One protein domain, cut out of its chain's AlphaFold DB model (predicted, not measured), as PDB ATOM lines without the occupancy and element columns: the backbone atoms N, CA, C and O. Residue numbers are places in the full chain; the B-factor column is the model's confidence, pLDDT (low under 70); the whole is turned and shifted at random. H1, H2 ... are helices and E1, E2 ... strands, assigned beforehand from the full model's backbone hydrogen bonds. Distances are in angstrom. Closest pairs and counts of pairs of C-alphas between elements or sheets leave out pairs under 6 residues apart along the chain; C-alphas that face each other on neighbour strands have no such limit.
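This is residues 203 to 304 of the 333 residues of an uncharacterized protein of Gammaproteobacteria bacterium (UniProt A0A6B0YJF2). Little of this domain is regular structure: a small antiparallel sheet, ordered E1, E2, E3, has H3 over one face, with H1 and H2 off the sheet. Residues 274 to 279 stick out. The 102 printed residues run E1, H1, H2, H3, E2, E3, mixed helix and strand, only 38 in named elements; the whole is compact, radius of gyration of the C-alphas 13.7 A, spanning 36 by 31 by 25 A.

E1, residues 206 to 209, begins at C-alpha 206 (311.416, 219.062, 387.449). H1 is residues 222 to 230, 12.0 A; H2, 235 to 238; H3, 248 to 260, 18.2 A; E2, 268 to 272, 13.3 A. E3, 281 to 283, ends at C-alpha 283 (309.135, 217.894, 377.797).

N 206 and O 271 of E1 and E2 are 2.9 A apart; in the hairpin E2 and E3, N 283 and O 270 are 2.8 A apart. H3 is on the sheet, height 8.9 A, two layers, a helix on one face; its closest C-alphas to E1 are Trp 258 and Ile 207, 7.4 A. H2 only just touches H3, through residues 248 to 251 alone, with 3 pairs of C-alphas within 8 A, the closest Asn 236 and Ser 248, 5.8 A. H1 is close to H3 but not clearly touching, closest C-alphas Met 222 and Trp 258, 7.3 A. In H1 and H3 every O i to N i+4 pair is within hydrogen-bond range; H2 is too short for one.

The C-alphas farthest apart, Asp 277 and Pro 304, are 42.2 A apart. The printed part has no cut; E1 to H1 is a long link. pLDDT is under 70 at residues 276 to 277 and 297 to 304.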
ATOM      1  N   ASP A 203     319.069 223.364 382.520       92.25
ATOM      2  CA  ASP A 203     318.113 222.283 382.772       92.25
ATOM      3  C   ASP A 203     317.085 222.694 383.832       92.25
ATOM      4  O   ASP A 203     317.270 222.485 385.032       92.25
ATOM      5  N   MET A 204     315.974 223.262 383.371       90.44
ATOM      6  CA  MET A 204     314.860 223.691 384.223       90.44
ATOM      7  C   MET A 204     313.850 222.574 384.519       90.44
ATOM      8  O   MET A 204     312.787 222.852 385.071       90.44
ATOM      9  N   ARG A 205     314.125 221.327 384.112       91.62
ATOM     10  CA  ARG A 205     313.149 220.238 384.234       91.62
ATOM     11  C   ARG A 205     313.001 219.775 385.679       91.62
ATOM     12  O   ARG A 205     313.989 219.377 386.284       91.62
ATOM     13  N   THR A 206     311.778 219.723 386.184       91.06
ATOM     14  CA  THR A 206     311.416 219.062 387.449       91.06
ATOM     15  C   THR A 206     310.487 217.886 387.175       91.06
ATOM     16  O   THR A 206     309.845 217.837 386.126       91.06
ATOM     17  N   ILE A 207     310.422 216.937 388.106       91.75
ATOM     18  CA  ILE A 207     309.473 215.824 388.026       91.75
ATOM     19  C   ILE A 207     308.058 216.327 388.317       91.75
ATOM     20  O   ILE A 207     307.874 217.168 389.198       91.75
ATOM     21  N   HIS A 208     307.083 215.784 387.591       91.06
ATOM     22  CA  HIS A 208     305.661 215.912 387.878       91.06
ATOM     23  C   HIS A 208     304.980 214.540 387.842       91.06
ATOM     24  O   HIS A 208     305.214 213.769 386.915       91.06
ATOM     25  N   ILE A 209     304.135 214.261 388.835       93.06
ATOM     26  CA  ILE A 209     303.295 213.061 388.928       93.06
ATOM     27  C   ILE A 209     301.893 213.526 389.328       93.06
ATOM     28  O   ILE A 209     301.736 214.261 390.306       93.06
ATOM     29  N   ASP A 210     300.875 213.145 388.557       90.06
ATOM     30  CA  ASP A 210     299.492 213.537 388.840       90.06
ATOM     31  C   ASP A 210     298.984 212.871 390.128       90.06
ATOM     32  O   ASP A 210     299.018 211.652 390.260       90.06
ATOM     33  N   GLY A 211     298.473 213.680 391.061       90.88
ATOM     34  CA  GLY A 211     297.928 213.201 392.337       90.88
ATOM     35  C   GLY A 211     298.964 212.962 393.439       90.88
ATOM     36  O   GLY A 211     298.572 212.563 394.531       90.88
ATOM     37  N   ASN A 212     300.246 213.233 393.182       93.00
ATOM     38  CA  ASN A 212     301.295 213.104 394.185       93.00
ATOM     39  C   ASN A 212     301.258 214.274 395.183       93.00
ATOM     40  O   ASN A 212     301.541 215.423 394.828       93.00
ATOM     41  N   GLY A 213     300.979 213.976 396.451       91.19
ATOM     42  CA  GLY A 213     300.751 214.983 397.489       91.19
ATOM     43  C   GLY A 213     301.970 215.851 397.821       91.19
ATOM     44  O   GLY A 213     301.825 216.955 398.352       91.19
ATOM     45  N   CYS A 214     303.194 215.407 397.500       89.56
ATOM     46  CA  CYS A 214     304.392 216.235 397.688       89.56
ATOM     47  C   CYS A 214     304.436 217.421 396.712       89.56
ATOM     48  O   CYS A 214     305.074 218.432 397.015       89.56
ATOM     49  N   LEU A 215     303.771 217.303 395.560       86.94
ATOM     50  CA  LEU A 215     303.759 218.315 394.505       86.94
ATOM     51  C   LEU A 215     302.605 219.321 394.634       86.94
ATOM     52  O   LEU A 215     302.618 220.342 393.948       86.94
ATOM     53  N   ASP A 216     301.670 219.098 395.563       81.62
ATOM     54  CA  ASP A 216     300.524 219.987 395.814       81.62
ATOM     55  C   ASP A 216     300.941 221.381 396.307       81.62
ATOM     56  O   ASP A 216     300.217 222.359 396.136       81.62
ATOM     57  N   CYS A 217     302.103 221.479 396.962       77.81
ATOM     58  CA  CYS A 217     302.573 222.716 397.589       77.81
ATOM     59  C   CYS A 217     303.756 223.365 396.865       77.81
ATOM     60  O   CYS A 217     303.961 224.567 397.025       77.81
ATOM     61  N   HIS A 218     304.574 222.585 396.149       82.12
ATOM     62  CA  HIS A 218     305.728 223.051 395.373       82.12
ATOM     63  C   HIS A 218     306.287 221.945 394.473       82.12
ATOM     64  O   HIS A 218     306.154 220.763 394.774       82.12
ATOM     65  N   ARG A 219     307.009 222.312 393.407       84.94
ATOM     66  CA  ARG A 219     307.780 221.330 392.625       84.94
ATOM     67  C   ARG A 219     309.034 220.935 393.406       84.94
ATOM     68  O   ARG A 219     309.378 221.547 394.418       84.94
ATOM     69  N   ILE A 220     309.737 219.894 392.973       86.69
ATOM     70  CA  ILE A 220     310.922 219.411 393.691       86.69
ATOM     71  C   ILE A 220     312.095 219.263 392.728       86.69
ATOM     72  O   ILE A 220     312.040 218.526 391.746       86.69
ATOM     73  N   GLY A 221     313.187 219.966 393.043       89.31
ATOM     74  CA  GLY A 221     314.488 219.726 392.430       89.31
ATOM     75  C   GLY A 221     315.141 218.513 393.081       89.31
ATOM     76  O   GLY A 221     315.689 218.616 394.180       89.31
ATOM     77  N   MET A 222     315.080 217.353 392.424       89.19
ATOM     78  CA  MET A 222     315.554 216.099 393.023       89.19
ATOM     79  C   MET A 222     317.055 216.116 393.318       89.19
ATOM     80  O   MET A 222     317.472 215.607 394.355       89.19
ATOM     81  N   GLY A 223     317.871 216.771 392.484       86.62
ATOM     82  CA  GLY A 223     319.300 216.952 392.767       86.62
ATOM     83  C   GLY A 223     319.544 217.678 394.096       86.62
ATOM     84  O   GLY A 223     320.353 217.240 394.917       86.62
ATOM     85  N   THR A 224     318.772 218.734 394.356       87.25
ATOM     86  CA  THR A 224     318.808 219.484 395.618       87.25
ATOM     87  C   THR A 224     318.306 218.638 396.788       87.25
ATOM     88  O   THR A 224     318.969 218.574 397.821       87.25
ATOM     89  N   ALA A 225     317.181 217.934 396.635       89.94
ATOM     90  CA  ALA A 225     316.654 217.060 397.684       89.94
ATOM     91  C   ALA A 225     317.670 215.974 398.084       89.94
ATOM     92  O   ALA A 225     317.915 215.750 399.271       89.94
ATOM     93  N   MET A 226     318.344 215.365 397.102       88.12
ATOM     94  CA  MET A 226     319.398 214.375 397.349       88.12
ATOM     95  C   MET A 226     320.609 214.980 398.059       88.12
ATOM     96  O   MET A 226     321.219 214.322 398.903       88.12
ATOM     97  N   LEU A 227     320.956 216.233 397.753       86.19
ATOM     98  CA  LEU A 227     322.011 216.954 398.460       86.19
ATOM     99  C   LEU A 227     321.663 217.129 399.945       86.19
ATOM    100  O   LEU A 227     322.495 216.830 400.801       86.19
ATOM    101  N   PHE A 228     320.437 217.546 400.260       88.88
ATOM    102  CA  PHE A 228     319.973 217.689 401.641       88.88
ATOM    103  C   PHE A 228     319.965 216.354 402.397       88.88
ATOM    104  O   PHE A 228     320.515 216.272 403.500       88.88
ATOM    105  N   MET A 229     319.445 215.288 401.779       90.50
ATOM    106  CA  MET A 229     319.457 213.937 402.355       90.50
ATOM    107  C   MET A 229     320.871 213.434 402.619       90.50
ATOM    108  O   MET A 229     321.153 212.910 403.695       90.50
ATOM    109  N   ARG A 230     321.804 213.679 401.690       88.25
ATOM    110  CA  ARG A 230     323.223 213.350 401.875       88.25
ATOM    111  C   ARG A 230     323.822 213.981 403.126       88.25
ATOM    112  O   ARG A 230     324.730 213.407 403.725       88.25
ATOM    113  N   TYR A 231     323.334 215.155 403.506       86.88
ATOM    114  CA  TYR A 231     323.795 215.881 404.679       86.88
ATOM    115  C   TYR A 231     322.852 215.765 405.877       86.88
ATOM    116  O   TYR A 231     322.993 216.546 406.815       86.88
ATOM    117  N   GLY A 232     321.969 214.761 405.899       87.12
ATOM    118  CA  GLY A 232     321.172 214.376 407.066       87.12
ATOM    119  C   GLY A 232     319.917 215.219 407.277       87.12
ATOM    120  O   GLY A 232     319.585 215.521 408.419       87.12
ATOM    121  N   TRP A 233     319.277 215.661 406.195       89.38
ATOM    122  CA  TRP A 233     317.922 216.214 406.217       89.38
ATOM    123  C   TRP A 233     317.005 215.301 405.401       89.38
ATOM    124  O   TRP A 233     317.190 215.174 404.191       89.38
ATOM    125  N   HIS A 234     316.040 214.651 406.050       90.75
ATOM    126  CA  HIS A 234     315.134 213.707 405.394       90.75
ATOM    127  C   HIS A 234     313.734 214.315 405.229       90.75
ATOM    128  O   HIS A 234     313.159 214.758 406.222       90.75
ATOM    129  N   PRO A 235     313.139 214.302 404.017       91.38
ATOM    130  CA  PRO A 235     311.801 214.849 403.789       91.38
ATOM    131  C   PRO A 235     310.750 214.312 404.762       91.38
ATOM    132  O   PRO A 235     310.029 215.102 405.356       91.38
ATOM    133  N   ASN A 236     310.732 213.006 405.030       93.88
ATOM    134  CA  ASN A 236     309.749 212.393 405.932       93.88
ATOM    135  C   ASN A 236     309.863 212.859 407.398       93.88
ATOM    136  O   ASN A 236     308.902 212.750 408.148       93.88
ATOM    137  N   GLU A 237     310.999 213.415 407.820       93.69
ATOM    138  CA  GLU A 237     311.178 213.954 409.178       93.69
ATOM    139  C   GLU A 237     310.700 215.410 409.297       93.69
ATOM    140  O   GLU A 237     310.550 215.936 410.401       93.69
ATOM    141  N   HIS A 238     310.458 216.080 408.166       90.06
ATOM    142  CA  HIS A 238     310.263 217.530 408.119       90.06
ATOM    143  C   HIS A 238     309.052 217.984 407.297       90.06
ATOM    144  O   HIS A 238     308.570 219.099 407.496       90.06
ATOM    145  N   MET A 239     308.558 217.144 406.389       90.00
ATOM    146  CA  MET A 239     307.528 217.474 405.414       90.00
ATOM    147  C   MET A 239     306.349 216.487 405.473       90.00
ATOM    148  O   MET A 239     306.561 215.289 405.668       90.00
ATOM    149  N   PRO A 240     305.110 216.978 405.290       89.88
ATOM    150  CA  PRO A 240     304.746 218.396 405.274       89.88
ATOM    151  C   PRO A 240     304.930 219.033 406.672       89.88
ATOM    152  O   PRO A 240     304.758 218.345 407.679       89.88
ATOM    153  N   PRO A 241     305.203 220.349 406.793       86.06
ATOM    154  CA  PRO A 241     305.617 220.962 408.066       86.06
ATOM    155  C   PRO A 241     304.634 220.800 409.234       86.06
ATOM    156  O   PRO A 241     305.027 220.861 410.395       86.06
ATOM    157  N   LYS A 242     303.339 220.625 408.941       88.56
ATOM    158  CA  LYS A 242     302.287 220.447 409.957       88.56
ATOM    159  C   LYS A 242     302.067 218.989 410.364       88.56
ATOM    160  O   LYS A 242     301.422 218.748 411.380       88.56
ATOM    161  N   LYS A 243     302.537 218.031 409.564       93.56
ATOM    162  CA  LYS A 243     302.354 216.596 409.802       93.56
ATOM    163  C   LYS A 243     303.499 215.795 409.153       93.56
ATOM    164  O   LYS A 243     303.242 215.079 408.188       93.56
ATOM    165  N   PRO A 244     304.749 215.932 409.636       95.50
ATOM    166  CA  PRO A 244     305.893 215.264 409.025       95.50
ATOM    167  C   PRO A 244     305.672 213.763 408.820       95.50
ATOM    168  O   PRO A 244     305.115 213.088 409.689       95.50
ATOM    169  N   GLY A 245     306.071 213.268 407.651       95.56
ATOM    170  CA  GLY A 245     305.993 211.857 407.281       95.56
ATOM    171  C   GLY A 245     304.629 211.415 406.761       95.56
ATOM    172  O   GLY A 245     304.497 210.280 406.325       95.56
ATOM    173  N   SER A 246     303.613 212.287 406.746       96.56
ATOM    174  CA  SER A 246     302.289 211.907 406.239       96.56
ATOM    175  C   SER A 246     302.215 211.692 404.728       96.56
ATOM    176  O   SER A 246     301.176 211.239 404.266       96.56
ATOM    177  N   LEU A 247     303.257 212.072 403.987       95.88
ATOM    178  CA  LEU A 247     303.377 211.938 402.531       95.88
ATOM    179  C   LEU A 247     304.555 211.017 402.163       95.88
ATOM    180  O   LEU A 247     305.221 211.221 401.153       95.88
ATOM    181  N   SER A 248     304.890 210.051 403.027       96.62
ATOM    182  CA  SER A 248     306.042 209.170 402.803       96.62
ATOM    183  C   SER A 248     305.895 208.315 401.545       96.62
ATOM    184  O   SER A 248     306.879 208.128 400.840       96.62
ATOM    185  N   GLU A 249     304.680 207.848 401.248       97.31
ATOM    186  CA  GLU A 249     304.375 207.073 400.038       97.31
ATOM    187  C   GLU A 249     304.528 207.939 398.775       97.31
ATOM    188  O   GLU A 249     305.216 207.541 397.839       97.31
ATOM    189  N   ASP A 250     304.004 209.171 398.782       96.62
ATOM    190  CA  ASP A 250     304.203 210.141 397.692       96.62
ATOM    191  C   ASP A 250     305.692 210.463 397.474       96.62
ATOM    192  O   ASP A 250     306.166 210.615 396.345       96.62
ATOM    193  N   TRP A 251     306.461 210.574 398.561       95.69
ATOM    194  CA  TRP A 251     307.900 210.803 398.486       95.69
ATOM    195  C   TRP A 251     308.646 209.605 397.880       95.69
ATOM    196  O   TRP A 251     309.564 209.788 397.076       95.69
ATOM    197  N   GLU A 252     308.260 208.381 398.243       95.25
ATOM    198  CA  GLU A 252     308.810 207.152 397.665       95.25
ATOM    199  C   GLU A 252     308.506 207.042 396.168       95.25
ATOM    200  O   GLU A 252     309.411 206.731 395.392       95.25
ATOM    201  N   GLU A 253     307.293 207.398 395.743       96.00
ATOM    202  CA  GLU A 253     306.907 207.442 394.331       96.00
ATOM    203  C   GLU A 253     307.776 208.432 393.527       96.00
ATOM    204  O   GLU A 253     308.310 208.096 392.463       96.00
ATOM    205  N   LEU A 254     308.019 209.637 394.062       94.38
ATOM    206  CA  LEU A 254     308.924 210.616 393.442       94.38
ATOM    207  C   LEU A 254     310.363 210.101 393.341       94.38
ATOM    208  O   LEU A 254     311.037 210.307 392.324       94.38
ATOM    209  N   LEU A 255     310.852 209.441 394.393       93.69
ATOM    210  CA  LEU A 255     312.175 208.824 394.400       93.69
ATOM    211  C   LEU A 255     312.285 207.725 393.349       93.69
ATOM    212  O   LEU A 255     313.295 207.665 392.645       93.69
ATOM    213  N   GLU A 256     311.280 206.858 393.250       93.38
ATOM    214  CA  GLU A 256     311.236 205.787 392.263       93.38
ATOM    215  C   GLU A 256     311.253 206.359 390.849       93.38
ATOM    216  O   GLU A 256     312.107 205.967 390.045       93.38
ATOM    217  N   CYS A 257     310.399 207.347 390.564       93.81
ATOM    218  CA  CYS A 257     310.408 208.000 389.266       93.81
ATOM    219  C   CYS A 257     311.779 208.613 388.949       93.81
ATOM    220  O   CYS A 257     312.326 208.413 387.863       93.81
ATOM    221  N   TRP A 258     312.391 209.333 389.890       92.19
ATOM    222  CA  TRP A 258     313.697 209.940 389.646       92.19
ATOM    223  C   TRP A 258     314.797 208.899 389.386       92.19
ATOM    224  O   TRP A 258     315.621 209.081 388.485       92.19
ATOM    225  N   LYS A 259     314.799 207.790 390.140       90.81
ATOM    226  CA  LYS A 259     315.752 206.677 389.981       90.81
ATOM    227  C   LYS A 259     315.582 205.967 388.633       90.81
ATOM    228  O   LYS A 259     316.582 205.690 387.966       90.81
ATOM    229  N   ASN A 260     314.342 205.708 388.223       90.81
ATOM    230  CA  ASN A 260     314.007 205.024 386.968       90.81
ATOM    231  C   ASN A 260     314.040 205.954 385.746       90.81
ATOM    232  O   ASN A 260     314.186 205.483 384.613       90.81
ATOM    233  N   ARG A 261     314.055 207.266 386.004       89.25
ATOM    234  CA  ARG A 261     313.860 208.383 385.077       89.25
ATOM    235  C   ARG A 261     312.398 208.495 384.622       89.25
ATOM    236  O   ARG A 261     311.845 207.482 384.197       89.25
ATOM    237  N   PRO A 262     311.824 209.715 384.580       92.00
ATOM    238  CA  PRO A 262     310.464 209.942 384.083       92.00
ATOM    239  C   PRO A 262     310.183 209.289 382.728       92.00
ATOM    240  O   PRO A 262     309.143 208.678 382.535       92.00
ATOM    241  N   GLU A 263     311.155 209.288 381.809       89.25
ATOM    242  CA  GLU A 263     310.967 208.697 380.478       89.25
ATOM    243  C   GLU A 263     310.713 207.175 380.483       89.25
ATOM    244  O   GLU A 263     310.266 206.637 379.471       89.25
ATOM    245  N   ASN A 264     310.993 206.483 381.593       90.69
ATOM    246  CA  ASN A 264     310.756 205.048 381.765       90.69
ATOM    247  C   ASN A 264     309.690 204.732 382.829       90.69
ATOM    248  O   ASN A 264     309.483 203.557 383.138       90.69
ATOM    249  N   THR A 265     309.035 205.740 383.408       92.88
ATOM    250  CA  THR A 265     308.085 205.566 384.514       92.88
ATOM    251  C   THR A 265     306.703 206.063 384.090       92.88
ATOM    252  O   THR A 265     306.509 207.268 383.950       92.88
ATOM    253  N   PRO A 266     305.721 205.164 383.869       92.44
ATOM    254  CA  PRO A 266     304.363 205.563 383.505       92.44
ATOM    255  C   PRO A 266     303.758 206.542 384.518       92.44
ATOM    256  O   PRO A 266     303.833 206.302 385.717       92.44
ATOM    257  N   GLY A 267     303.143 207.623 384.030       91.62
ATOM    258  CA  GLY A 267     302.523 208.648 384.881       91.62
ATOM    259  C   GLY A 267     303.496 209.668 385.478       91.62
ATOM    260  O   GLY A 267     303.059 210.548 386.213       91.62
ATOM    261  N   CYS A 268     304.788 209.581 385.145       94.31
ATOM    262  CA  CYS A 268     305.790 210.532 385.591       94.31
ATOM    263  C   CYS A 268     306.391 211.320 384.425       94.31
ATOM    264  O   CYS A 268     306.986 210.751 383.511       94.31
ATOM    265  N   ASP A 269     306.294 212.645 384.496       92.69
ATOM    266  CA  ASP A 269     306.701 213.547 383.427       92.69
ATOM    267  C   ASP A 269     307.857 214.458 383.847       92.69
ATOM    268  O   ASP A 269     307.955 214.914 384.988       92.69
ATOM    269  N   TRP A 270     308.706 214.808 382.877       92.56
ATOM    270  CA  TRP A 270     309.530 216.005 382.996       92.56
ATOM    271  C   TRP A 270     308.702 217.224 382.610       92.56
ATOM    272  O   TRP A 270     308.200 217.305 381.489       92.56
ATOM    273  N   VAL A 271     308.640 218.215 383.491       90.12
ATOM    274  CA  VAL A 271     308.005 219.506 383.206       90.12
ATOM    275  C   VAL A 271     309.008 220.638 383.339       90.12
ATOM    276  O   VAL A 271     309.902 220.588 384.182       90.12
ATOM    277  N   VAL A 272     308.861 221.676 382.521       88.75
ATOM    278  CA  VAL A 272     309.544 222.960 382.730       88.75
ATOM    279  C   VAL A 272     308.551 223.992 383.269       88.75
ATOM    280  O   VAL A 272     307.377 223.946 382.883       88.75
ATOM    281  N   PRO A 273     308.996 224.911 384.149       81.56
ATOM    282  CA  PRO A 273     308.147 225.967 384.687       81.56
ATOM    283  C   PRO A 273     307.487 226.820 383.602       81.56
ATOM    284  O   PRO A 273     308.060 226.979 382.519       81.56
ATOM    285  N   PRO A 274     306.351 227.453 383.932       77.88
ATOM    286  CA  PRO A 274     305.862 228.584 383.165       77.88
ATOM    287  C   PRO A 274     306.891 229.720 383.176       77.88
ATOM    288  O   PRO A 274     307.573 229.979 384.175       77.88
ATOM    289  N   THR A 275     306.991 230.412 382.050       75.19
ATOM    290  CA  THR A 275     307.783 231.635 381.880       75.19
ATOM    291  C   THR A 275     306.837 232.723 381.384       75.19
ATOM    292  O   THR A 275     305.909 232.375 380.681       75.19
ATOM    293  N   HIS A 276     307.032 233.998 381.744       68.56
ATOM    294  CA  HIS A 276     306.204 235.164 381.350       68.56
ATOM    295  C   HIS A 276     304.900 234.865 380.554       68.56
ATOM    296  O   HIS A 276     303.836 234.785 381.160       68.56
ATOM    297  N   ASP A 277     304.984 234.641 379.230       64.81
ATOM    298  CA  ASP A 277     303.827 234.404 378.336       64.81
ATOM    299  C   ASP A 277     303.558 232.926 377.973       64.81
ATOM    300  O   ASP A 277     302.661 232.621 377.184       64.81
ATOM    301  N   ALA A 278     304.353 231.992 378.488       70.00
ATOM    302  CA  ALA A 278     304.284 230.568 378.196       70.00
ATOM    303  C   ALA A 278     303.902 229.761 379.442       70.00
ATOM    304  O   ALA A 278     304.568 229.802 380.477       70.00
ATOM    305  N   LEU A 279     302.856 228.946 379.307       73.31
ATOM    306  CA  LEU A 279     302.488 227.970 380.327       73.31
ATOM    307  C   LEU A 279     303.608 226.942 380.537       73.31
ATOM    308  O   LEU A 279     304.397 226.654 379.629       73.31
ATOM    309  N   GLY A 280     303.635 226.351 381.733       77.88
ATOM    310  CA  GLY A 280     304.464 225.184 382.004       77.88
ATOM    311  C   GLY A 280     304.139 224.069 381.010       77.88
ATOM    312  O   GLY A 280     302.993 223.909 380.585       77.88
ATOM    313  N   ARG A 281     305.155 223.309 380.600       84.88
ATOM    314  CA  ARG A 281     304.989 222.266 379.577       84.88
ATOM    315  C   ARG A 281     305.723 220.990 379.939       84.88
ATOM    316  O   ARG A 281     306.825 221.037 380.488       84.88
ATOM    317  N   VAL A 282     305.124 219.867 379.558       89.00
ATOM    318  CA  VAL A 282     305.783 218.559 379.545       89.00
ATOM    319  C   VAL A 282     306.845 218.558 378.445       89.00
ATOM    320  O   VAL A 282     306.619 219.078 377.349       89.00
ATOM    321  N   VAL A 283     308.017 218.006 378.740       90.25
ATOM    322  CA  VAL A 283     309.135 217.894 377.797       90.25
ATOM    323  C   VAL A 283     309.662 216.465 377.753       90.25
ATOM    324  O   VAL A 283     309.684 215.765 378.760       90.25
ATOM    325  N   GLY A 284     310.098 216.031 376.572       87.81
ATOM    326  CA  GLY A 284     310.528 214.660 376.340       87.81
ATOM    327  C   GLY A 284     312.044 214.475 376.306       87.81
ATOM    328  O   GLY A 284     312.851 215.290 376.773       87.81
ATOM    329  N   THR A 285     312.448 213.365 375.689       87.69
ATOM    330  CA  THR A 285     313.856 213.017 375.470       87.69
ATOM    331  C   THR A 285     314.574 213.960 374.497       87.69
ATOM    332  O   THR A 285     315.802 213.928 374.423       87.69
ATOM    333  N   ASP A 286     313.852 214.821 373.801       91.31
ATOM    334  CA  ASP A 286     314.351 215.824 372.869       91.31
ATOM    335  C   ASP A 286     314.734 217.154 373.541       91.31
ATOM    336  O   ASP A 286     315.311 218.017 372.881       91.31
ATOM    337  N   TYR A 287     314.480 217.326 374.848       92.31
ATOM    338  CA  TYR A 287     314.858 218.549 375.563       92.31
ATOM    339  C   TYR A 287     316.369 218.832 375.410       92.31
ATOM    340  O   TYR A 287     317.185 217.991 375.798       92.31
ATOM    341  N   PRO A 288     316.779 219.996 374.873       92.25
ATOM    342  CA  PRO A 288     318.164 220.220 374.446       92.25
ATOM    343  C   PRO A 288     319.121 220.593 375.585       92.25
ATOM    344  O   PRO A 288     320.337 220.556 375.401       92.25
ATOM    345  N   HIS A 289     318.602 220.955 376.761       93.12
ATOM    346  CA  HIS A 289     319.392 221.548 377.847       93.12
ATOM    347  C   HIS A 289     319.609 220.608 379.035       93.12
ATOM    348  O   HIS A 289     319.818 221.069 380.149       93.12
ATOM    349  N   LYS A 290     319.544 219.288 378.826       92.31
ATOM    350  CA  LYS A 290     319.663 218.305 379.915       92.31
ATOM    351  C   LYS A 290     321.001 218.419 380.644       92.31
ATOM    352  O   LYS A 290     322.056 218.436 380.011       92.31
ATOM    353  N   ALA A 291     320.958 218.379 381.969       91.06
ATOM    354  CA  ALA A 291     322.130 218.414 382.831       91.06
ATOM    355  C   ALA A 291     322.278 217.129 383.658       91.06
ATOM    356  O   ALA A 291     321.343 216.348 383.837       91.06
ATOM    357  N   ALA A 292     323.490 216.901 384.167       88.75
ATOM    358  CA  ALA A 292     323.827 215.695 384.920       88.75
ATOM    359  C   ALA A 292     323.163 215.631 386.307       88.75
ATOM    360  O   ALA A 292     322.921 214.534 386.796       88.75
ATOM    361  N   PHE A 293     322.842 216.772 386.929       86.50
ATOM    362  CA  PHE A 293     322.178 216.804 388.240       86.50
ATOM    363  C   PHE A 293     320.726 216.298 388.201       86.50
ATOM    364  O   PHE A 293     320.201 215.863 389.221       86.50
ATOM    365  N   ASN A 294     320.106 216.272 387.017       88.75
ATOM    366  CA  ASN A 294     318.813 215.632 386.765       88.75
ATOM    367  C   ASN A 294     318.941 214.142 386.416       88.75
ATOM    368  O   ASN A 294     318.010 213.534 385.890       88.75
ATOM    369  N   GLN A 295     320.100 213.539 386.683       83.25
ATOM    370  CA  GLN A 295     320.311 212.106 386.549       83.25
ATOM    371  C   GLN A 295     320.663 211.517 387.914       83.25
ATOM    372  O   GLN A 295     321.511 212.074 388.617       83.25
ATOM    373  N   PRO A 296     320.085 210.364 388.284       73.75
ATOM    374  CA  PRO A 296     320.515 209.652 389.471       73.75
ATOM    375  C   PRO A 296     321.991 209.271 389.352       73.75
ATOM    376  O   PRO A 296     322.395 208.461 388.515       73.75
ATOM    377  N   GLY A 297     322.830 209.895 390.183       63.56
ATOM    378  CA  GLY A 297     324.225 209.496 390.336       63.56
ATOM    379  C   GLY A 297     324.322 208.117 390.997       63.56
ATOM    380  O   GLY A 297     323.444 207.728 391.763       63.56
ATOM    381  N   ARG A 298     325.431 207.391 390.782       51.31
ATOM    382  CA  ARG A 298     325.677 206.074 391.420       51.31
ATOM    383  C   ARG A 298     325.550 206.091 392.951       51.31
ATOM    384  O   ARG A 298     325.271 205.062 393.547       51.31
ATOM    385  N   GLU A 299     325.789 207.240 393.581       51.53
ATOM    386  CA  GLU A 299     325.690 207.419 395.034       51.53
ATOM    387  C   GLU A 299     324.243 207.608 395.510       51.53
ATOM    388  O   GLU A 299     323.917 207.185 396.614       51.53
ATOM    389  N   ALA A 300     323.367 208.178 394.676       50.53
ATOM    390  CA  ALA A 300     321.967 208.409 395.028       50.53
ATOM    391  C   ALA A 300     321.108 207.135 394.992       50.53
ATOM    392  O   ALA A 300     320.014 207.094 395.548       50.53
ATOM    393  N   LEU A 301     321.639 206.071 394.389       50.09
ATOM    394  CA  LEU A 301     321.058 204.730 394.405       50.09
ATOM    395  C   LEU A 301     321.304 203.976 395.727       50.09
ATOM    396  O   LEU A 301     320.733 202.909 395.910       50.09
ATOM    397  N   ASN A 302     322.127 204.508 396.643       47.34
ATOM    398  CA  ASN A 302     322.554 203.820 397.871       47.34
ATOM    399  C   ASN A 302     322.078 204.499 399.172       47.34
ATOM    400  O   ASN A 302     322.653 204.247 400.233       47.34
ATOM    401  N   PHE A 303     321.077 205.384 399.123       50.12
ATOM    402  CA  PHE A 303     320.491 205.937 400.348       50.12
ATOM    403  C   PHE A 303     319.610 204.883 401.035       50.12
ATOM    404  O   PHE A 303     318.785 204.275 400.353       50.12
ATOM    405  N   PRO A 304     319.766 204.646 402.352       42.81
ATOM    406  CA  PRO A 304     318.894 203.726 403.069       42.81
ATOM    407  C   PRO A 304     317.453 204.248 403.049       42.81
ATOM    408  O   PRO A 304     317.204 205.421 403.316       42.81
TER     409      PRO A 304